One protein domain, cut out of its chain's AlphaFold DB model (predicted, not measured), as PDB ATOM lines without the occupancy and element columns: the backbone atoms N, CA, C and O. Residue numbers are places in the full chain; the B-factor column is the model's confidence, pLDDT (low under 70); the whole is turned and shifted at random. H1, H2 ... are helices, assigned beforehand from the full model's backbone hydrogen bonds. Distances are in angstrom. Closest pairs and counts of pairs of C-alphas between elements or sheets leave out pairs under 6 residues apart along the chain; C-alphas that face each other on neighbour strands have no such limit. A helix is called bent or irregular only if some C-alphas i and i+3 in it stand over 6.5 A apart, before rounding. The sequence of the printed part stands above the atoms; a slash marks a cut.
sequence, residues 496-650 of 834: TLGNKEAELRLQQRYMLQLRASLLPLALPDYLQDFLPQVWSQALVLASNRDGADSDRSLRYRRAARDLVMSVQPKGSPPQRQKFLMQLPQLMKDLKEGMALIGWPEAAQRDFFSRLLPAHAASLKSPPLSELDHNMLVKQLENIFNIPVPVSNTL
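This is residues 496 to 650 of the 834 residues of an uncharacterized protein of Rhizobacter sp. Root404 (UniProt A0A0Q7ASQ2). The longest helix, the bent H4, crosses H2 and H3 with its arm H4b, and H5 folds back beside that arm. H2 and H3 run side by side in the middle of a loosely formed up-and-down bundle, H1, H2, H3 and H6, each running against the one before it; H1 packs on H2, and H6 on H3. The printed part has 155 residues with six named helices, H1 to H6 in chain order, and no named strand: all helix. It is compact, with a radius of gyration of the C-alphas of 16.0 A, yet elongated, 53 by 34 by 27 A.

By its hydrogen bonds H4, residues 573 to 596, was assigned as one helix, but it is bent: C-alphas 581 and 584 are 6.9 A apart. Its arms are H4a, residues 573 to 581, and H4b, residues 584 to 596, 18.5 A long. H3 is residues 551 to 567, 24.6 A; H2 is residues 525 to 546, 30.8 A, with a kink of 27 degrees near residue 532. H1, residues 496 to 518, spans 32.7 A from C-alpha 496 at (224.513, 160.422, 140.837). H5 is residues 601 to 618, 25.6 A; H6, residues 626 to 640, ends at (208.250, 164.635, 164.884).

H4b touches H3 at a steep tilt of 60 degrees; their closest C-alphas, Leu 586 and Ala 559, are 5.9 A apart. H3, the hub, touches H2, H4b, H5 and H6. The hairpin H2 and H3 has a shallow tilt of 11 degrees, with C-alphas 542 and 553 closest at 5.4 A. H1 and H6 only just touch, with 3 pairs of C-alphas within 8 A, Ser 517 and Ile 639 closest at 6.4 A. O i to N i+4 pairs are all within hydrogen-bond range in H1, H4a, H4b and H6, against 13 of 18 in H2, 12 of 13 in H3 and 12 of 14 in H5.

The C-alphas of Thr 496 and Pro 573 are farthest apart, 53.2 A. The printed part has no cut and no long link; pLDDT is under 70 at residues 571 to 572, 622 to 624 and 645 to 650.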
ATOM      1  N   THR A 496     225.432 159.282 140.669       72.56
ATOM      2  CA  THR A 496     224.513 160.422 140.837       72.56
ATOM      3  C   THR A 496     223.043 159.998 140.758       72.56
ATOM      4  O   THR A 496     222.262 160.399 141.622       72.56
ATOM      5  N   LEU A 497     222.666 159.131 139.808       71.25
ATOM      6  CA  LEU A 497     221.312 158.566 139.728       71.25
ATOM      7  C   LEU A 497     220.959 157.705 140.942       71.25
ATOM      8  O   LEU A 497     219.889 157.890 141.514       71.25
ATOM      9  N   GLY A 498     221.850 156.811 141.375       71.75
ATOM     10  CA  GLY A 498     221.636 155.944 142.536       71.75
ATOM     11  C   GLY A 498     221.454 156.737 143.832       71.75
ATOM     12  O   GLY A 498     220.523 156.472 144.591       71.75
ATOM     13  N   ASN A 499     222.266 157.780 144.044       75.00
ATOM     14  CA  ASN A 499     222.105 158.694 145.178       75.00
ATOM     15  C   ASN A 499     220.743 159.409 145.150       75.00
ATOM     16  O   ASN A 499     220.076 159.501 146.181       75.00
ATOM     17  N   LYS A 500     220.296 159.875 143.975       74.12
ATOM     18  CA  LYS A 500     218.984 160.520 143.808       74.12
ATOM     19  C   LYS A 500     217.823 159.535 143.975       74.12
ATOM     20  O   LYS A 500     216.832 159.867 144.616       74.12
ATOM     21  N   GLU A 501     217.947 158.305 143.486       74.00
ATOM     22  CA  GLU A 501     216.947 157.249 143.688       74.00
ATOM     23  C   GLU A 501     216.830 156.857 145.176       74.00
ATOM     24  O   GLU A 501     215.727 156.657 145.688       74.00
ATOM     25  N   ALA A 502     217.950 156.800 145.904       72.88
ATOM     26  CA  ALA A 502     217.968 156.590 147.352       72.88
ATOM     27  C   ALA A 502     217.343 157.769 148.127       72.88
ATOM     28  O   ALA A 502     216.571 157.541 149.059       72.88
ATOM     29  N   GLU A 503     217.610 159.015 147.717       75.00
ATOM     30  CA  GLU A 503     216.984 160.229 148.269       75.00
ATOM     31  C   GLU A 503     215.451 160.213 148.089       75.00
ATOM     32  O   GLU A 503     214.710 160.483 149.039       75.00
ATOM     33  N   LEU A 504     214.959 159.803 146.914       73.00
ATOM     34  CA  LEU A 504     213.525 159.664 146.627       73.00
ATOM     35  C   LEU A 504     212.855 158.553 147.455       73.00
ATOM     36  O   LEU A 504     211.787 158.784 148.026       73.00
ATOM     37  N   ARG A 505     213.486 157.373 147.573       74.62
ATOM     38  CA  ARG A 505     213.010 156.277 148.448       74.62
ATOM     39  C   ARG A 505     212.909 156.725 149.902       74.62
ATOM     40  O   ARG A 505     211.890 156.503 150.555       74.62
ATOM     41  N   LEU A 506     213.957 157.382 150.401       77.12
ATOM     42  CA  LEU A 506     214.004 157.912 151.759       77.12
ATOM     43  C   LEU A 506     212.846 158.886 152.013       77.12
ATOM     44  O   LEU A 506     212.113 158.752 152.997       77.12
ATOM     45  N   GLN A 507     212.644 159.826 151.092       77.12
ATOM     46  CA  GLN A 507     211.563 160.799 151.157       77.12
ATOM     47  C   GLN A 507     210.175 160.141 151.182       77.12
ATOM     48  O   GLN A 507     209.348 160.497 152.023       77.12
ATOM     49  N   GLN A 508     209.911 159.177 150.295       75.31
ATOM     50  CA  GLN A 508     208.642 158.443 150.256       75.31
ATOM     51  C   GLN A 508     208.393 157.684 151.562       75.31
ATOM     52  O   GLN A 508     207.303 157.774 152.130       75.31
ATOM     53  N   ARG A 509     209.392 156.939 152.050       79.00
ATOM     54  CA  ARG A 509     209.269 156.139 153.273       79.00
ATOM     55  C   ARG A 509     208.987 157.025 154.483       79.00
ATOM     56  O   ARG A 509     208.087 156.716 155.263       79.00
ATOM     57  N   TYR A 510     209.669 158.169 154.583       82.75
ATOM     58  CA  TYR A 510     209.398 159.163 155.620       82.75
ATOM     59  C   TYR A 510     208.006 159.802 155.472       82.75
ATOM     60  O   TYR A 510     207.284 159.896 156.458       82.75
ATOM     61  N   MET A 511     207.566 160.154 154.255       84.00
ATOM     62  CA  MET A 511     206.197 160.631 153.991       84.00
ATOM     63  C   MET A 511     205.137 159.620 154.448       84.00
ATOM     64  O   MET A 511     204.180 160.010 155.112       84.00
ATOM     65  N   LEU A 512     205.277 158.336 154.097       80.81
ATOM     66  CA  LEU A 512     204.309 157.297 154.464       80.81
ATOM     67  C   LEU A 512     204.276 157.067 155.980       80.81
ATOM     68  O   LEU A 512     203.195 156.984 156.560       80.81
ATOM     69  N   GLN A 513     205.441 157.040 156.630       83.38
ATOM     70  CA  GLN A 513     205.560 156.928 158.085       83.38
ATOM     71  C   GLN A 513     204.944 158.140 158.808       83.38
ATOM     72  O   GLN A 513     204.210 157.985 159.787       83.38
ATOM     73  N   LEU A 514     205.180 159.353 158.298       84.31
ATOM     74  CA  LEU A 514     204.606 160.591 158.828       84.31
ATOM     75  C   LEU A 514     203.082 160.625 158.599       84.31
ATOM     76  O   LEU A 514     202.332 160.920 159.522       84.31
ATOM     77  N   ARG A 515     202.590 160.210 157.424       84.62
ATOM     78  CA  ARG A 515     201.149 160.089 157.141       84.62
ATOM     79  C   ARG A 515     200.462 159.087 158.070       84.62
ATOM     80  O   ARG A 515     199.433 159.417 158.651       84.62
ATOM     81  N   ALA A 516     201.032 157.895 158.242       84.50
ATOM     82  CA  ALA A 516     200.485 156.861 159.122       84.50
ATOM     83  C   ALA A 516     200.449 157.302 160.596       84.50
ATOM     84  O   ALA A 516     199.523 156.949 161.320       84.50
ATOM     85  N   SER A 517     201.431 158.098 161.030       84.44
ATOM     86  CA  SER A 517     201.513 158.609 162.403       84.44
ATOM     87  C   SER A 517     200.683 159.876 162.658       84.44
ATOM     88  O   SER A 517     200.291 160.105 163.801       84.44
ATOM     89  N   LEU A 518     200.344 160.659 161.623       83.69
ATOM     90  CA  LEU A 518     199.384 161.768 161.715       83.69
ATOM     91  C   LEU A 518     197.919 161.337 161.555       83.69
ATOM     92  O   LEU A 518     197.050 162.035 162.065       83.69
ATOM     93  N   LEU A 519     197.628 160.208 160.898       83.06
ATOM     94  CA  LEU A 519     196.259 159.709 160.686       83.06
ATOM     95  C   LEU A 519     195.398 159.591 161.972       83.06
ATOM     96  O   LEU A 519     194.203 159.866 161.894       83.06
ATOM     97  N   PRO A 520     195.940 159.229 163.159       83.00
ATOM     98  CA  PRO A 520     195.171 159.206 164.409       83.00
ATOM     99  C   PRO A 520     194.807 160.593 164.963       83.00
ATOM    100  O   PRO A 520     194.038 160.683 165.920       83.00
ATOM    101  N   LEU A 521     195.380 161.674 164.423       79.62
ATOM    102  CA  LEU A 521     195.133 163.040 164.874       79.62
ATOM    103  C   LEU A 521     194.037 163.690 164.025       79.62
ATOM    104  O   LEU A 521     194.153 163.788 162.805       79.62
ATOM    105  N   ALA A 522     193.005 164.222 164.682       75.88
ATOM    106  CA  ALA A 522     191.934 164.986 164.042       75.88
ATOM    107  C   ALA A 522     192.429 166.378 163.587       75.88
ATOM    108  O   ALA A 522     192.151 167.404 164.212       75.88
ATOM    109  N   LEU A 523     193.222 166.403 162.516       80.50
ATOM    110  CA  LEU A 523     193.765 167.608 161.890       80.50
ATOM    111  C   LEU A 523     192.874 168.067 160.724       80.50
ATOM    112  O   LEU A 523     192.296 167.220 160.046       80.50
ATOM    113  N   PRO A 524     192.802 169.377 160.421       83.56
ATOM    114  CA  PRO A 524     192.190 169.857 159.184       83.56
ATOM    115  C   PRO A 524     192.872 169.269 157.944       83.56
ATOM    116  O   PRO A 524     194.101 169.196 157.902       83.56
ATOM    117  N   ASP A 525     192.092 168.941 156.915       82.75
ATOM    118  CA  ASP A 525     192.541 168.242 155.698       82.75
ATOM    119  C   ASP A 525     193.794 168.872 155.066       82.75
ATOM    120  O   ASP A 525     194.763 168.186 154.752       82.75
ATOM    121  N   TYR A 526     193.848 170.209 154.989       84.31
ATOM    122  CA  TYR A 526     194.997 170.917 154.412       84.31
ATOM    123  C   TYR A 526     196.317 170.700 155.181       84.31
ATOM    124  O   TYR A 526     197.384 170.825 154.584       84.31
ATOM    125  N   LEU A 527     196.272 170.372 156.480       85.69
ATOM    126  CA  LEU A 527     197.450 169.972 157.261       85.69
ATOM    127  C   LEU A 527     197.747 168.473 157.139       85.69
ATOM    128  O   LEU A 527     198.922 168.103 157.171       85.69
ATOM    129  N   GLN A 528     196.717 167.631 156.976       83.25
ATOM    130  CA  GLN A 528     196.891 166.196 156.712       83.25
ATOM    131  C   GLN A 528     197.610 165.935 155.383       83.25
ATOM    132  O   GLN A 528     198.358 164.966 155.291       83.25
ATOM    133  N   ASP A 529     197.446 166.816 154.392       82.75
ATOM    134  CA  ASP A 529     198.224 166.779 153.152       82.75
ATOM    135  C   ASP A 529     199.564 167.522 153.269       82.75
ATOM    136  O   ASP A 529     200.606 166.974 152.908       82.75
ATOM    137  N   PHE A 530     199.585 168.751 153.804       86.81
ATOM    138  CA  PHE A 530     200.807 169.567 153.839       86.81
ATOM    139  C   PHE A 530     201.949 168.922 154.637       86.81
ATOM    140  O   PHE A 530     203.096 168.935 154.182       86.81
ATOM    141  N   LEU A 531     201.675 168.351 155.815       87.31
ATOM    142  CA  LEU A 531     202.737 167.819 156.675       87.31
ATOM    143  C   LEU A 531     203.424 166.578 156.064       87.31
ATOM    144  O   LEU A 531     204.655 166.597 155.960       87.31
ATOM    145  N   PRO A 532     202.703 165.539 155.586       84.69
ATOM    146  CA  PRO A 532     203.335 164.399 154.927       84.69
ATOM    147  C   PRO A 532     203.849 164.713 153.528       84.69
ATOM    148  O   PRO A 532     204.907 164.206 153.174       84.69
ATOM    149  N   GLN A 533     203.152 165.520 152.721       81.19
ATOM    150  CA  GLN A 533     203.553 165.727 151.325       81.19
ATOM    151  C   GLN A 533     204.627 166.807 151.169       81.19
ATOM    152  O   GLN A 533     205.548 166.616 150.383       81.19
ATOM    153  N   VAL A 534     204.536 167.933 151.887       84.62
ATOM    154  CA  VAL A 534     205.382 169.126 151.668       84.62
ATOM    155  C   VAL A 534     206.433 169.287 152.769       84.62
ATOM    156  O   VAL A 534     207.617 169.454 152.476       84.62
ATOM    157  N   TRP A 535     206.040 169.197 154.042       89.00
ATOM    158  CA  TRP A 535     206.969 169.439 155.152       89.00
ATOM    159  C   TRP A 535     207.966 168.290 155.373       89.00
ATOM    160  O   TRP A 535     209.119 168.531 155.739       89.00
ATOM    161  N   SER A 536     207.573 167.051 155.062       86.62
ATOM    162  CA  SER A 536     208.478 165.891 155.049       86.62
ATOM    163  C   SER A 536     209.697 166.101 154.137       86.62
ATOM    164  O   SER A 536     210.807 165.721 154.507       86.62
ATOM    165  N   GLN A 537     209.520 166.765 152.985       83.94
ATOM    166  CA  GLN A 537     210.603 167.016 152.031       83.94
ATOM    167  C   GLN A 537     211.645 167.970 152.634       83.94
ATOM    168  O   GLN A 537     212.843 167.709 152.559       83.94
ATOM    169  N   ALA A 538     211.188 169.041 153.293       86.31
ATOM    170  CA  ALA A 538     212.060 170.013 153.952       86.31
ATOM    171  C   ALA A 538     212.844 169.390 155.122       86.31
ATOM    172  O   ALA A 538     214.017 169.709 155.316       86.31
ATOM    173  N   LEU A 539     212.220 168.470 155.869       85.94
ATOM    174  CA  LEU A 539     212.863 167.717 156.951       85.94
ATOM    175  C   LEU A 539     213.945 166.754 156.436       85.94
ATOM    176  O   LEU A 539     215.036 166.708 157.009       85.94
ATOM    177  N   VAL A 540     213.676 166.027 155.347       84.62
ATOM    178  CA  VAL A 540     214.647 165.108 154.723       84.62
ATOM    179  C   VAL A 540     215.820 165.880 154.115       84.62
ATOM    180  O   VAL A 540     216.965 165.550 154.407       84.62
ATOM    181  N   LEU A 541     215.570 166.959 153.360       82.25
ATOM    182  CA  LEU A 541     216.638 167.785 152.779       82.25
ATOM    183  C   LEU A 541     217.524 168.448 153.844       82.25
ATOM    184  O   LEU A 541     218.746 168.445 153.704       82.25
ATOM    185  N   ALA A 542     216.940 168.989 154.920       84.31
ATOM    186  CA  ALA A 542     217.716 169.543 156.033       84.31
ATOM    187  C   ALA A 542     218.566 168.465 156.728       84.31
ATOM    188  O   ALA A 542     219.746 168.692 157.002       84.31
ATOM    189  N   SER A 543     218.001 167.270 156.937       84.12
ATOM    190  CA  SER A 543     218.708 166.149 157.566       84.12
ATOM    191  C   SER A 543     219.852 165.611 156.700       84.12
ATOM    192  O   SER A 543     220.918 165.320 157.235       84.12
ATOM    193  N   ASN A 544     219.663 165.534 155.378       78.81
ATOM    194  CA  ASN A 544     220.691 165.098 154.428       78.81
ATOM    195  C   ASN A 544     221.817 166.130 154.260       78.81
ATOM    196  O   ASN A 544     222.972 165.746 154.086       78.81
ATOM    197  N   ARG A 545     221.496 167.432 154.285       79.38
ATOM    198  CA  ARG A 545     222.465 168.510 154.023       79.38
ATOM    199  C   ARG A 545     223.272 168.919 155.251       79.38
ATOM    200  O   ARG A 545     224.483 169.078 155.148       79.38
ATOM    201  N   ASP A 546     222.596 169.138 156.377       76.94
ATOM    202  CA  ASP A 546     223.203 169.705 157.587       76.94
ATOM    203  C   ASP A 546     223.377 168.651 158.702       76.94
ATOM    204  O   ASP A 546     224.026 168.917 159.711       76.94
ATOM    205  N   GLY A 547     222.796 167.456 158.535       78.12
ATOM    206  CA  GLY A 547     222.730 166.397 159.543       78.12
ATOM    207  C   GLY A 547     221.388 166.359 160.285       78.12
ATOM    208  O   GLY A 547     220.709 167.379 160.460       78.12
ATOM    209  N   ALA A 548     220.999 165.166 160.747       73.44
ATOM    210  CA  ALA A 548     219.722 164.934 161.431       73.44
ATOM    211  C   ALA A 548     219.564 165.790 162.704       73.44
ATOM    212  O   ALA A 548     218.496 166.361 162.933       73.44
ATOM    213  N   ASP A 549     220.635 165.945 163.485       76.56
ATOM    214  CA  ASP A 549     220.640 166.687 164.757       76.56
ATOM    215  C   ASP A 549     221.181 168.120 164.643       76.56
ATOM    216  O   ASP A 549     221.494 168.758 165.645       76.56
ATOM    217  N   SER A 550     221.256 168.658 163.422       84.44
ATOM    218  CA  SER A 550     221.597 170.064 163.209       84.44
ATOM    219  C   SER A 550     220.536 171.011 163.775       84.44
ATOM    220  O   SER A 550     219.340 170.698 163.818       84.44
ATOM    221  N   ASP A 551     220.948 172.233 164.124       84.81
ATOM    222  CA  ASP A 551     220.028 173.278 164.583       84.81
ATOM    223  C   ASP A 551     218.917 173.577 163.562       84.81
ATOM    224  O   ASP A 551     217.788 173.879 163.954       84.81
ATOM    225  N   ARG A 552     219.186 173.469 162.249       84.56
ATOM    226  CA  ARG A 552     218.153 173.642 161.211       84.56
ATOM    227  C   ARG A 552     217.151 172.486 161.230       84.56
ATOM    228  O   ARG A 552     215.949 172.747 161.280       84.56
ATOM    229  N   SER A 553     217.614 171.238 161.263       85.12
ATOM    230  CA  SER A 553     216.743 170.057 161.347       85.12
ATOM    231  C   SER A 553     215.887 170.072 162.621       85.12
ATOM    232  O   SER A 553     214.687 169.794 162.573       85.12
ATOM    233  N   LEU A 554     216.455 170.483 163.760       85.69
ATOM    234  CA  LEU A 554     215.721 170.668 165.017       85.69
ATOM    235  C   LEU A 554     214.717 171.832 164.953       85.69
ATOM    236  O   LEU A 554     213.597 171.684 165.449       85.69
ATOM    237  N   ARG A 555     215.057 172.968 164.320       88.75
ATOM    238  CA  ARG A 555     214.096 174.062 164.064       88.75
ATOM    239  C   ARG A 555     212.917 173.587 163.217       88.75
ATOM    240  O   ARG A 555     211.779 173.856 163.585       88.75
ATOM    241  N   TYR A 556     213.154 172.849 162.133       89.12
ATOM    242  CA  TYR A 556     212.079 172.385 161.249       89.12
ATOM    243  C   TYR A 556     211.182 171.319 161.900       89.12
ATOM    244  O   TYR A 556     209.966 171.343 161.690       89.12
ATOM    245  N   ARG A 557     211.741 170.443 162.754       88.00
ATOM    246  CA  ARG A 557     210.954 169.524 163.605       88.00
ATOM    247  C   ARG A 557     210.045 170.298 164.572       88.00
ATOM    248  O   ARG A 557     208.850 170.015 164.656       88.00
ATOM    249  N   ARG A 558     210.573 171.333 165.244       87.94
ATOM    250  CA  ARG A 558     209.784 172.221 166.126       87.94
ATOM    251  C   ARG A 558     208.712 172.993 165.357       87.94
ATOM    252  O   ARG A 558     207.572 173.016 165.803       87.94
ATOM    253  N   ALA A 559     209.030 173.546 164.187       88.50
ATOM    254  CA  ALA A 559     208.073 174.277 163.356       88.50
ATOM    255  C   ALA A 559     206.885 173.403 162.906       88.50
ATOM    256  O   ALA A 559     205.762 173.896 162.862       88.50
ATOM    257  N   ALA A 560     207.095 172.104 162.651       86.44
ATOM    258  CA  ALA A 560     206.011 171.164 162.341       86.44
ATOM    259  C   ALA A 560     205.032 170.997 163.520       86.44
ATOM    260  O   ALA A 560     203.816 171.134 163.363       86.44
ATOM    261  N   ARG A 561     205.575 170.758 164.724       87.69
ATOM    262  CA  ARG A 561     204.810 170.674 165.979       87.69
ATOM    263  C   ARG A 561     204.076 171.984 166.257       87.69
ATOM    264  O   ARG A 561     202.878 171.977 166.527       87.69
ATOM    265  N   ASP A 562     204.785 173.102 166.177       86.50
ATOM    266  CA  ASP A 562     204.271 174.423 166.526       86.50
ATOM    267  C   ASP A 562     203.204 174.891 165.513       86.50
ATOM    268  O   ASP A 562     202.229 175.531 165.908       86.50
ATOM    269  N   LEU A 563     203.296 174.470 164.240       86.94
ATOM    270  CA  LEU A 563     202.240 174.621 163.233       86.94
ATOM    271  C   LEU A 563     200.974 173.846 163.623       86.94
ATOM    272  O   LEU A 563     199.899 174.442 163.657       86.94
ATOM    273  N   VAL A 564     201.061 172.560 163.983       85.88
ATOM    274  CA  VAL A 564     199.872 171.820 164.453       85.88
ATOM    275  C   VAL A 564     199.279 172.481 165.702       85.88
ATOM    276  O   VAL A 564     198.074 172.733 165.773       85.88
ATOM    277  N   MET A 565     200.129 172.845 166.665       83.56
ATOM    278  CA  MET A 565     199.702 173.505 167.897       83.56
ATOM    279  C   MET A 565     199.063 174.876 167.651       83.56
ATOM    280  O   MET A 565     198.175 175.255 168.414       83.56
ATOM    281  N   SER A 566     199.460 175.618 166.613       82.12
ATOM    282  CA  SER A 566     198.905 176.943 166.292       82.12
ATOM    283  C   SER A 566     197.425 176.919 165.886       82.12
ATOM    284  O   SER A 566     196.703 177.892 166.113       82.12
ATOM    285  N   VAL A 567     196.955 175.802 165.324       82.12
ATOM    286  CA  VAL A 567     195.573 175.630 164.847       82.12
ATOM    287  C   VAL A 567     194.651 175.057 165.935       82.12
ATOM    288  O   VAL A 567     193.441 175.256 165.885       82.12
ATOM    289  N   GLN A 568     195.212 174.430 166.974       82.06
ATOM    290  CA  GLN A 568     194.455 173.960 168.141       82.06
ATOM    291  C   GLN A 568     193.983 175.126 169.038       82.06
ATOM    292  O   GLN A 568     194.754 176.075 169.204       82.06
ATOM    293  N   PRO A 569     192.805 175.058 169.697       76.88
ATOM    294  CA  PRO A 569     192.252 176.149 170.514       76.88
ATOM    295  C   PRO A 569     193.192 176.730 171.587       76.88
ATOM    296  O   PRO A 569     194.031 176.023 172.158       76.88
ATOM    297  N   LYS A 570     193.042 178.029 171.897       75.06
ATOM    298  CA  LYS A 570     193.877 178.777 172.866       75.06
ATOM    299  C   LYS A 570     193.034 179.502 173.922       75.06
ATOM    300  O   LYS A 570     192.904 180.728 173.916       75.06
ATOM    301  N   GLY A 571     192.478 178.746 174.868       63.31
ATOM    302  CA  GLY A 571     191.557 179.307 175.861       63.31
ATOM    303  C   GLY A 571     192.189 180.296 176.848       63.31
ATOM    304  O   GLY A 571     191.579 181.329 177.126       63.31
ATOM    305  N   SER A 572     193.406 180.056 177.359       69.75
ATOM    306  CA  SER A 572     193.965 180.913 178.420       69.75
ATOM    307  C   SER A 572     194.690 182.165 177.878       69.75
ATOM    308  O   SER A 572     195.449 182.076 176.906       69.75
ATOM    309  N   PRO A 573     194.517 183.353 178.503       73.44
ATOM    310  CA  PRO A 573     195.252 184.568 178.136       73.44
ATOM    311  C   PRO A 573     196.786 184.414 178.032       73.44
ATOM    312  O   PRO A 573     197.337 184.872 177.027       73.44
ATOM    313  N   PRO A 574     197.505 183.740 178.963       76.38
ATOM    314  CA  PRO A 574     198.956 183.577 178.836       76.38
ATOM    315  C   PRO A 574     199.366 182.665 177.669       76.38
ATOM    316  O   PRO A 574     200.424 182.881 177.079       76.38
ATOM    317  N   GLN A 575     198.547 181.677 177.282       72.94
ATOM    318  CA  GLN A 575     198.801 180.878 176.074       72.94
ATOM    319  C   GLN A 575     198.633 181.718 174.801       72.94
ATOM    320  O   GLN A 575     199.450 181.599 173.890       72.94
ATOM    321  N   ARG A 576     197.627 182.604 174.748       75.94
ATOM    322  CA  ARG A 576     197.433 183.531 173.617       75.94
ATOM    323  C   ARG A 576     198.606 184.502 173.465       75.94
ATOM    324  O   ARG A 576     199.086 184.695 172.353       75.94
ATOM    325  N   GLN A 577     199.117 185.056 174.568       80.00
ATOM    326  CA  GLN A 577     200.287 185.942 174.540       80.00
ATOM    327  C   GLN A 577     201.552 185.213 174.052       80.00
ATOM    328  O   GLN A 577     202.230 185.708 173.154       80.00
ATOM    329  N   LYS A 578     201.833 184.008 174.575       80.25
ATOM    330  CA  LYS A 578     202.961 183.173 174.117       80.25
ATOM    331  C   LYS A 578     202.857 182.829 172.629       80.25
ATOM    332  O   LYS A 578     203.845 182.958 171.911       80.25
ATOM    333  N   PHE A 579     201.663 182.470 172.156       80.50
ATOM    334  CA  PHE A 579     201.420 182.175 170.743       80.50
ATOM    335  C   PHE A 579     201.713 183.379 169.833       80.50
ATOM    336  O   PHE A 579     202.445 183.237 168.856       80.50
ATOM    337  N   LEU A 580     201.223 184.577 170.179       83.19
ATOM    338  CA  LEU A 580     201.483 185.795 169.399       83.19
ATOM    339  C   LEU A 580     202.975 186.165 169.336       83.19
ATOM    340  O   LEU A 580     203.421 186.695 168.322       83.19
ATOM    341  N   MET A 581     203.758 185.853 170.375       85.50
ATOM    342  CA  MET A 581     205.216 186.047 170.365       85.50
ATOM    343  C   MET A 581     205.960 185.017 169.497       85.50
ATOM    344  O   MET A 581     207.014 185.331 168.951       85.50
ATOM    345  N   GLN A 582     205.431 183.798 169.360       83.81
ATOM    346  CA  GLN A 582     206.057 182.705 168.600       83.81
ATOM    347  C   GLN A 582     205.676 182.708 167.110       83.81
ATOM    348  O   GLN A 582     206.461 182.264 166.270       83.81
ATOM    349  N   LEU A 583     204.503 183.251 166.764       83.75
ATOM    350  CA  LEU A 583     203.970 183.272 165.399       83.75
ATOM    351  C   LEU A 583     204.922 183.884 164.341       83.75
ATOM    352  O   LEU A 583     205.051 183.281 163.274       83.75
ATOM    353  N   PRO A 584     205.635 185.010 164.579       88.06
ATOM    354  CA  PRO A 584     206.545 185.571 163.576       88.06
ATOM    355  C   PRO A 584     207.715 184.639 163.235       88.06
ATOM    356  O   PRO A 584     208.137 184.577 162.080       88.06
ATOM    357  N   GLN A 585     208.216 183.891 164.225       87.94
ATOM    358  CA  GLN A 585     209.312 182.944 164.037       87.94
ATOM    359  C   GLN A 585     208.831 181.677 163.316       87.94
ATOM    360  O   GLN A 585     209.456 181.284 162.336       87.94
ATOM    361  N   LEU A 586     207.667 181.127 163.694       88.12
ATOM    362  CA  LEU A 586     207.012 180.030 162.965       88.12
ATOM    363  C   LEU A 586     206.856 180.369 161.473       88.12
ATOM    364  O   LEU A 586     207.255 179.601 160.602       88.12
ATOM    365  N   MET A 587     206.316 181.553 161.176       88.31
ATOM    366  CA  MET A 587     206.109 182.032 159.806       88.31
ATOM    367  C   MET A 587     207.419 182.200 159.023       88.31
ATOM    368  O   MET A 587     207.424 182.036 157.803       88.31
ATOM    369  N   LYS A 588     208.524 182.529 159.704       88.62
ATOM    370  CA  LYS A 588     209.861 182.617 159.107       88.62
ATOM    371  C   LYS A 588     210.427 181.228 158.808       88.62
ATOM    372  O   LYS A 588     210.857 181.005 157.681       88.62
ATOM    373  N   ASP A 589     210.382 180.305 159.768       89.56
ATOM    374  CA  ASP A 589     210.896 178.940 159.601       89.56
ATOM    375  C   ASP A 589     210.105 178.165 158.528       89.56
ATOM    376  O   ASP A 589     210.708 177.491 157.695       89.56
ATOM    377  N   LEU A 590     208.775 178.333 158.460       88.88
ATOM    378  CA  LEU A 590     207.941 177.769 157.387       88.88
ATOM    379  C   LEU A 590     208.338 178.305 156.003       88.88
ATOM    380  O   LEU A 590     208.440 177.532 155.053       88.88
ATOM    381  N   LYS A 591     208.597 179.614 155.873       89.00
ATOM    382  CA  LYS A 591     209.071 180.207 154.612       89.00
ATOM    383  C   LYS A 591     210.483 179.737 154.240       89.00
ATOM    384  O   LYS A 591     210.709 179.459 153.068       89.00
ATOM    385  N   GLU A 592     211.400 179.598 155.204       89.25
ATOM    386  CA  GLU A 592     212.747 179.031 154.978       89.25
ATOM    387  C   GLU A 592     212.641 177.589 154.447       89.25
ATOM    388  O   GLU A 592     213.247 177.259 153.427       89.25
ATOM    389  N   GLY A 593     211.800 176.754 155.071       85.00
ATOM    390  CA  GLY A 593     211.571 175.369 154.650       85.00
ATOM    391  C   GLY A 593     210.900 175.236 153.279       85.00
ATOM    392  O   GLY A 593     211.339 174.428 152.466       85.00
ATOM    393  N   MET A 594     209.880 176.051 152.979       85.81
ATOM    394  CA  MET A 594     209.189 176.027 151.678       85.81
ATOM    395  C   MET A 594     210.043 176.586 150.530       85.81
ATOM    396  O   MET A 594     209.932 176.110 149.400       85.81
ATOM    397  N   ALA A 595     210.927 177.548 150.815       85.81
ATOM    398  CA  ALA A 595     211.925 178.019 149.859       85.81
ATOM    399  C   ALA A 595     213.004 176.956 149.587       85.81
ATOM    400  O   ALA A 595     213.391 176.772 148.435       85.81
ATOM    401  N   LEU A 596     213.446 176.213 150.612       83.88
ATOM    402  CA  LEU A 596     214.455 175.152 150.480       83.88
ATOM    403  C   LEU A 596     214.024 174.024 149.522       83.88
ATOM    404  O   LEU A 596     214.864 173.480 148.813       83.88
ATOM    405  N   ILE A 597     212.730 173.692 149.491       81.62
ATOM    406  CA  ILE A 597     212.149 172.667 148.602       81.62
ATOM    407  C   ILE A 597     211.677 173.226 147.245       81.62
ATOM    408  O   ILE A 597     211.148 172.471 146.434       81.62
ATOM    409  N   GLY A 598     211.801 174.538 147.006       80.56
ATOM    410  CA  GLY A 598     211.345 175.184 145.768       80.56
ATOM    411  C   GLY A 598     209.825 175.156 145.546       80.56
ATOM    412  O   GLY A 598     209.376 175.076 144.403       80.56
ATOM    413  N   TRP A 599     209.009 175.182 146.608       79.56
ATOM    414  CA  TRP A 599     207.552 175.046 146.469       79.56
ATOM    415  C   TRP A 599     206.924 176.290 145.803       79.56
ATOM    416  O   TRP A 599     207.255 177.405 146.217       79.56
ATOM    417  N   PRO A 600     206.016 176.159 144.809       81.38
ATOM    418  CA  PRO A 600     205.538 177.299 144.020       81.38
ATOM    419  C   PRO A 600     204.897 178.416 144.850       81.38
ATOM    420  O   PRO A 600     204.064 178.157 145.720       81.38
ATOM    421  N   GLU A 601     205.204 179.678 144.527       80.25
ATOM    422  CA  GLU A 601     204.661 180.838 145.252       80.25
ATOM    423  C   GLU A 601     203.128 180.888 145.282       80.25
ATOM    424  O   GLU A 601     202.553 181.323 146.279       80.25
ATOM    425  N   ALA A 602     202.455 180.440 144.217       80.06
ATOM    426  CA  ALA A 602     200.995 180.357 144.183       80.06
ATOM    427  C   ALA A 602     200.463 179.423 145.287       80.06
ATOM    428  O   ALA A 602     199.636 179.833 146.099       80.06
ATOM    429  N   ALA A 603     201.030 178.218 145.398       80.94
ATOM    430  CA  ALA A 603     200.656 177.242 146.419       80.94
ATOM    431  C   ALA A 603     201.003 177.721 147.845       80.94
ATOM    432  O   ALA A 603     200.218 177.518 148.772       80.94
ATOM    433  N   GLN A 604     202.120 178.441 148.020       85.38
ATOM    434  CA  GLN A 604     202.449 179.096 149.294       85.38
ATOM    435  C   GLN A 604     201.383 180.123 149.709       85.38
ATOM    436  O   GLN A 604     200.975 180.159 150.874       85.38
ATOM    437  N   ARG A 605     200.915 180.962 148.773       84.25
ATOM    438  CA  ARG A 605     199.871 181.971 149.032       84.25
ATOM    439  C   ARG A 605     198.534 181.308 149.386       84.25
ATOM    440  O   ARG A 605     197.896 181.737 150.347       84.25
ATOM    441  N   ASP A 606     198.165 180.230 148.694       87.38
ATOM    442  CA  ASP A 606     196.945 179.455 148.969       87.38
ATOM    443  C   ASP A 606     196.984 178.710 150.311       87.38
ATOM    444  O   ASP A 606     195.966 178.591 150.995       87.38
ATOM    445  N   PHE A 607     198.154 178.237 150.742       87.12
ATOM    446  CA  PHE A 607     198.317 177.659 152.074       87.12
ATOM    447  C   PHE A 607     198.154 178.716 153.172       87.12
ATOM    448  O   PHE A 607     197.387 178.522 154.118       87.12
ATOM    449  N   PHE A 608     198.813 179.871 153.034       87.12
ATOM    450  CA  PHE A 608     198.702 180.940 154.026       87.12
ATOM    451  C   PHE A 608     197.304 181.576 154.080       87.12
ATOM    452  O   PHE A 608     196.864 181.958 155.168       87.12
ATOM    453  N   SER A 609     196.569 181.635 152.963       86.81
ATOM    454  CA  SER A 609     195.181 182.121 152.950       86.81
ATOM    455  C   SER A 609     194.220 181.207 153.725       86.81
ATOM    456  O   SER A 609     193.256 181.703 154.306       86.81
ATOM    457  N   ARG A 610     194.514 179.899 153.819       86.75
ATOM    458  CA  ARG A 610     193.792 178.927 154.667       86.75
ATOM    459  C   ARG A 610     194.269 178.934 156.124       86.75
ATOM    460  O   ARG A 610     193.462 178.771 157.039       86.75
ATOM    461  N   LEU A 611     195.565 179.161 156.351       87.00
ATOM    462  CA  LEU A 611     196.176 179.150 157.685       87.00
ATOM    463  C   LEU A 611     195.755 180.352 158.552       87.00
ATOM    464  O   LEU A 611     195.460 180.190 159.738       87.00
ATOM    465  N   LEU A 612     195.680 181.558 157.976       84.75
ATOM    466  CA  LEU A 612     195.344 182.781 158.721       84.75
ATOM    467  C   LEU A 612     193.932 182.746 159.360       84.75
ATOM    468  O   LEU A 612     193.827 183.043 160.557       84.75
ATOM    469  N   PRO A 613     192.854 182.329 158.659       85.25
ATOM    470  CA  PRO A 613     191.548 182.088 159.278       85.25
ATOM    471  C   PRO A 613     191.586 181.027 160.384       85.25
ATOM    472  O   PRO A 613     190.925 181.194 161.408       85.25
ATOM    473  N   ALA A 614     192.385 179.966 160.220       82.31
ATOM    474  CA  ALA A 614     192.504 178.897 161.210       82.31
ATOM    475  C   ALA A 614     193.142 179.391 162.526       82.31
ATOM    476  O   ALA A 614     192.639 179.082 163.608       82.31
ATOM    477  N   HIS A 615     194.175 180.241 162.461       81.69
ATOM    478  CA  HIS A 615     194.716 180.922 163.647       81.69
ATOM    479  C   HIS A 615     193.681 181.847 164.312       81.69
ATOM    480  O   HIS A 615     193.562 181.875 165.537       81.69
ATOM    481  N   ALA A 616     192.898 182.590 163.521       80.69
ATOM    482  CA  ALA A 616     191.860 183.476 164.050       80.69
ATOM    483  C   ALA A 616     190.700 182.707 164.718       80.69
ATOM    484  O   ALA A 616     190.125 183.197 165.691       80.69
ATOM    485  N   ALA A 617     190.371 181.506 164.228       80.00
ATOM    486  CA  ALA A 617     189.399 180.603 164.844       80.00
ATOM    487  C   ALA A 617     189.939 179.978 166.145       80.00
ATOM    488  O   ALA A 617     189.254 180.002 167.165       80.00
ATOM    489  N   SER A 618     191.197 179.525 166.150       79.44
ATOM    490  CA  SER A 618     191.909 178.995 167.328       79.44
ATOM    491  C   SER A 618     191.869 179.937 168.546       79.44
ATOM    492  O   SER A 618     191.682 179.490 169.681       79.44
ATOM    493  N   LEU A 619     191.957 181.253 168.316       77.56
ATOM    494  CA  LEU A 619     191.863 182.289 169.356       77.56
ATOM    495  C   LEU A 619     190.444 182.525 169.910       77.56
ATOM    496  O   LEU A 619     190.311 183.160 170.957       77.56
ATOM    497  N   LYS A 620     189.398 182.064 169.210       72.69
ATOM    498  CA  LYS A 620     187.977 182.238 169.576       72.69
ATOM    499  C   LYS A 620     187.340 180.968 170.149       72.69
ATOM    500  O   LYS A 620     186.320 181.063 170.826       72.69
ATOM    501  N   SER A 621     187.917 179.802 169.870       70.12
ATOM    502  CA  SER A 621     187.409 178.500 170.312       70.12
ATOM    503  C   SER A 621     187.640 178.241 171.811       70.12
ATOM    504  O   SER A 621     188.641 178.708 172.367       70.12
ATOM    505  N   PRO A 622     186.753 177.476 172.481       68.12
ATOM    506  CA  PRO A 622     186.920 177.116 173.889       68.12
ATOM    507  C   PRO A 622     188.194 176.276 174.123       68.12
ATOM    508  O   PRO A 622     188.625 175.560 173.217       68.12
ATOM    509  N   PRO A 623     188.819 176.352 175.316       67.06
ATOM    510  CA  PRO A 623     190.009 175.566 175.639       67.06
ATOM    511  C   PRO A 623     189.787 174.055 175.503       67.06
ATOM    512  O   PRO A 623     188.764 173.528 175.933       67.06
ATOM    513  N   LEU A 624     190.817 173.367 175.008       67.25
ATOM    514  CA  LEU A 624     191.023 171.941 175.264       67.25
ATOM    515  C   LEU A 624     191.309 171.714 176.759       67.25
ATOM    516  O   LEU A 624     191.840 172.606 177.428       67.25
ATOM    517  N   SER A 625     191.023 170.510 177.263       76.75
ATOM    518  CA  SER A 625     191.454 170.095 178.603       76.75
ATOM    519  C   SER A 625     192.981 170.150 178.722       76.75
ATOM    520  O   SER A 625     193.697 169.867 177.759       76.75
ATOM    521  N   GLU A 626     193.504 170.463 179.910       75.44
ATOM    522  CA  GLU A 626     194.954 170.455 180.153       75.44
ATOM    523  C   GLU A 626     195.561 169.060 179.941       75.44
ATOM    524  O   GLU A 626     196.695 168.940 179.478       75.44
ATOM    525  N   LEU A 627     194.797 168.000 180.223       77.81
ATOM    526  CA  LEU A 627     195.206 166.620 179.967       77.81
ATOM    527  C   LEU A 627     195.344 166.371 178.457       77.81
ATOM    528  O   LEU A 627     196.408 165.947 178.010       77.81
ATOM    529  N   ASP A 628     194.317 166.706 177.673       78.31
ATOM    530  CA  ASP A 628     194.302 166.510 176.216       78.31
ATOM    531  C   ASP A 628     195.391 167.338 175.527       78.31
ATOM    532  O   ASP A 628     196.079 166.848 174.635       78.31
ATOM    533  N   HIS A 629     195.614 168.571 175.993       79.75
ATOM    534  CA  HIS A 629     196.710 169.423 175.538       79.75
ATOM    535  C   HIS A 629     198.077 168.760 175.763       79.75
ATOM    536  O   HIS A 629     198.890 168.691 174.843       79.75
ATOM    537  N   ASN A 630     198.325 168.234 176.966       82.25
ATOM    538  CA  ASN A 630     199.588 167.576 177.300       82.25
ATOM    539  C   ASN A 630     199.763 166.224 176.584       82.25
ATOM    540  O   ASN A 630     200.886 165.882 176.208       82.25
ATOM    541  N   MET A 631     198.685 165.463 176.356       83.81
ATOM    542  CA  MET A 631     198.738 164.245 175.536       83.81
ATOM    543  C   MET A 631     199.051 164.568 174.075       83.81
ATOM    544  O   MET A 631     199.940 163.943 173.504       83.81
ATOM    545  N   LEU A 632     198.388 165.572 173.495       79.88
ATOM    546  CA  LEU A 632     198.604 165.992 172.111       79.88
ATOM    547  C   LEU A 632     200.033 166.519 171.909       79.88
ATOM    548  O   LEU A 632     200.689 166.124 170.951       79.88
ATOM    549  N   VAL A 633     200.571 167.320 172.840       82.69
ATOM    550  CA  VAL A 633     201.985 167.747 172.803       82.69
ATOM    551  C   VAL A 633     202.930 166.541 172.812       82.69
ATOM    552  O   VAL A 633     203.792 166.454 171.940       82.69
ATOM    553  N   LYS A 634     202.739 165.571 173.720       82.94
ATOM    554  CA  LYS A 634     203.570 164.351 173.770       82.94
ATOM    555  C   LYS A 634     203.440 163.484 172.515       82.94
ATOM    556  O   LYS A 634     204.433 162.920 172.064       82.94
ATOM    557  N   GLN A 635     202.244 163.380 171.936       83.06
ATOM    558  CA  GLN A 635     202.025 162.666 170.676       83.06
ATOM    559  C   GLN A 635     202.773 163.343 169.524       83.06
ATOM    560  O   GLN A 635     203.514 162.669 168.816       83.06
ATOM    561  N   LEU A 636     202.661 164.668 169.371       82.12
ATOM    562  CA  LEU A 636     203.394 165.406 168.336       82.12
ATOM    563  C   LEU A 636     204.911 165.346 168.529       82.12
ATOM    564  O   LEU A 636     205.640 165.243 167.546       82.12
ATOM    565  N   GLU A 637     205.399 165.394 169.769       82.69
ATOM    566  CA  GLU A 637     206.825 165.227 170.057       82.69
ATOM    567  C   GLU A 637     207.307 163.825 169.685       82.69
ATOM    568  O   GLU A 637     208.332 163.710 169.022       82.69
ATOM    569  N   ASN A 638     206.547 162.771 169.990       83.75
ATOM    570  CA  ASN A 638     206.875 161.418 169.535       83.75
ATOM    571  C   ASN A 638     206.862 161.295 168.001       83.75
ATOM    572  O   ASN A 638     207.753 160.659 167.448       83.75
ATOM    573  N   ILE A 639     205.895 161.916 167.314       82.94
ATOM    574  CA  ILE A 639     205.753 161.868 165.849       82.94
ATOM    575  C   ILE A 639     206.901 162.602 165.145       82.94
ATOM    576  O   ILE A 639     207.540 162.046 164.257       82.94
ATOM    577  N   PHE A 640     207.206 163.840 165.542       80.31
ATOM    578  CA  PHE A 640     208.250 164.635 164.884       80.31
ATOM    579  C   PHE A 640     209.672 164.334 165.387       80.31
ATOM    580  O   PHE A 640     210.634 164.766 164.753       80.31
ATOM    581  N   ASN A 641     209.830 163.559 166.468       80.44
ATOM    582  CA  ASN A 641     211.115 162.968 166.859       80.44
ATOM    583  C   ASN A 641     211.400 161.611 166.198       80.44
ATOM    584  O   ASN A 641     212.484 161.072 166.421       80.44
ATOM    585  N   ILE A 642     210.494 161.069 165.369       77.62
ATOM    586  CA  ILE A 642     210.816 159.925 164.504       77.62
ATOM    587  C   ILE A 642     212.051 160.302 163.664       77.62
ATOM    588  O   ILE A 642     211.987 161.286 162.917       77.62
ATOM    589  N   PRO A 643     213.171 159.562 163.773       72.44
ATOM    590  CA  PRO A 643     214.368 159.870 163.008       72.44
ATOM    591  C   PRO A 643     214.088 159.689 161.516       72.44
ATOM    592  O   PRO A 643     213.430 158.728 161.109       72.44
ATOM    593  N   VAL A 644     214.612 160.600 160.696       72.50
ATOM    594  CA  VAL A 644     214.654 160.400 159.244       72.50
ATOM    595  C   VAL A 644     215.454 159.112 158.982       72.50
ATOM    596  O   VAL A 644     216.550 158.983 159.535       72.50
ATOM    597  N   PRO A 645     214.928 158.140 158.208       67.12
ATOM    598  CA  PRO A 645     215.645 156.894 157.956       67.12
ATOM    599  C   PRO A 645     217.026 157.146 157.334       67.12
ATOM    600  O   PRO A 645     217.224 158.101 156.590       67.12
ATOM    601  N   VAL A 646     217.996 156.278 157.607       63.78
ATOM    602  CA  VAL A 646     219.304 156.346 156.936       63.78
ATOM    603  C   VAL A 646     219.298 155.460 155.694       63.78
ATOM    604  O   VAL A 646     218.693 154.385 155.691       63.78
ATOM    605  N   SER A 647     219.995 155.889 154.641       56.19
ATOM    606  CA  SER A 647     220.057 155.215 153.332       56.19
ATOM    607  C   SER A 647     220.440 153.729 153.413       56.19
ATOM    608  O   SER A 647     219.967 152.933 152.609       56.19
ATOM    609  N   ASN A 648     221.195 153.331 154.441       51.22
ATOM    610  CA  ASN A 648     221.609 151.949 154.699       51.22
ATOM    611  C   ASN A 648     220.489 151.015 155.231       51.22
ATOM    612  O   ASN A 648     220.758 149.864 155.557       51.22
ATOM    613  N   THR A 649     219.245 151.499 155.370       50.81
ATOM    614  CA  THR A 649     218.072 150.715 155.835       50.81
ATOM    615  C   THR A 649     217.035 150.434 154.739       50.81
ATOM    616  O   THR A 649     215.942 149.933 155.020       50.81
ATOM    617  N   LEU A 650     217.361 150.771 153.488       54.56
ATOM    618  CA  LEU A 650     216.480 150.627 152.333       54.56
ATOM    619  C   LEU A 650     216.705 149.265 151.658       54.56
ATOM    620  O   LEU A 650     217.804 148.970 151.196       54.56
TER     621      LEU A 650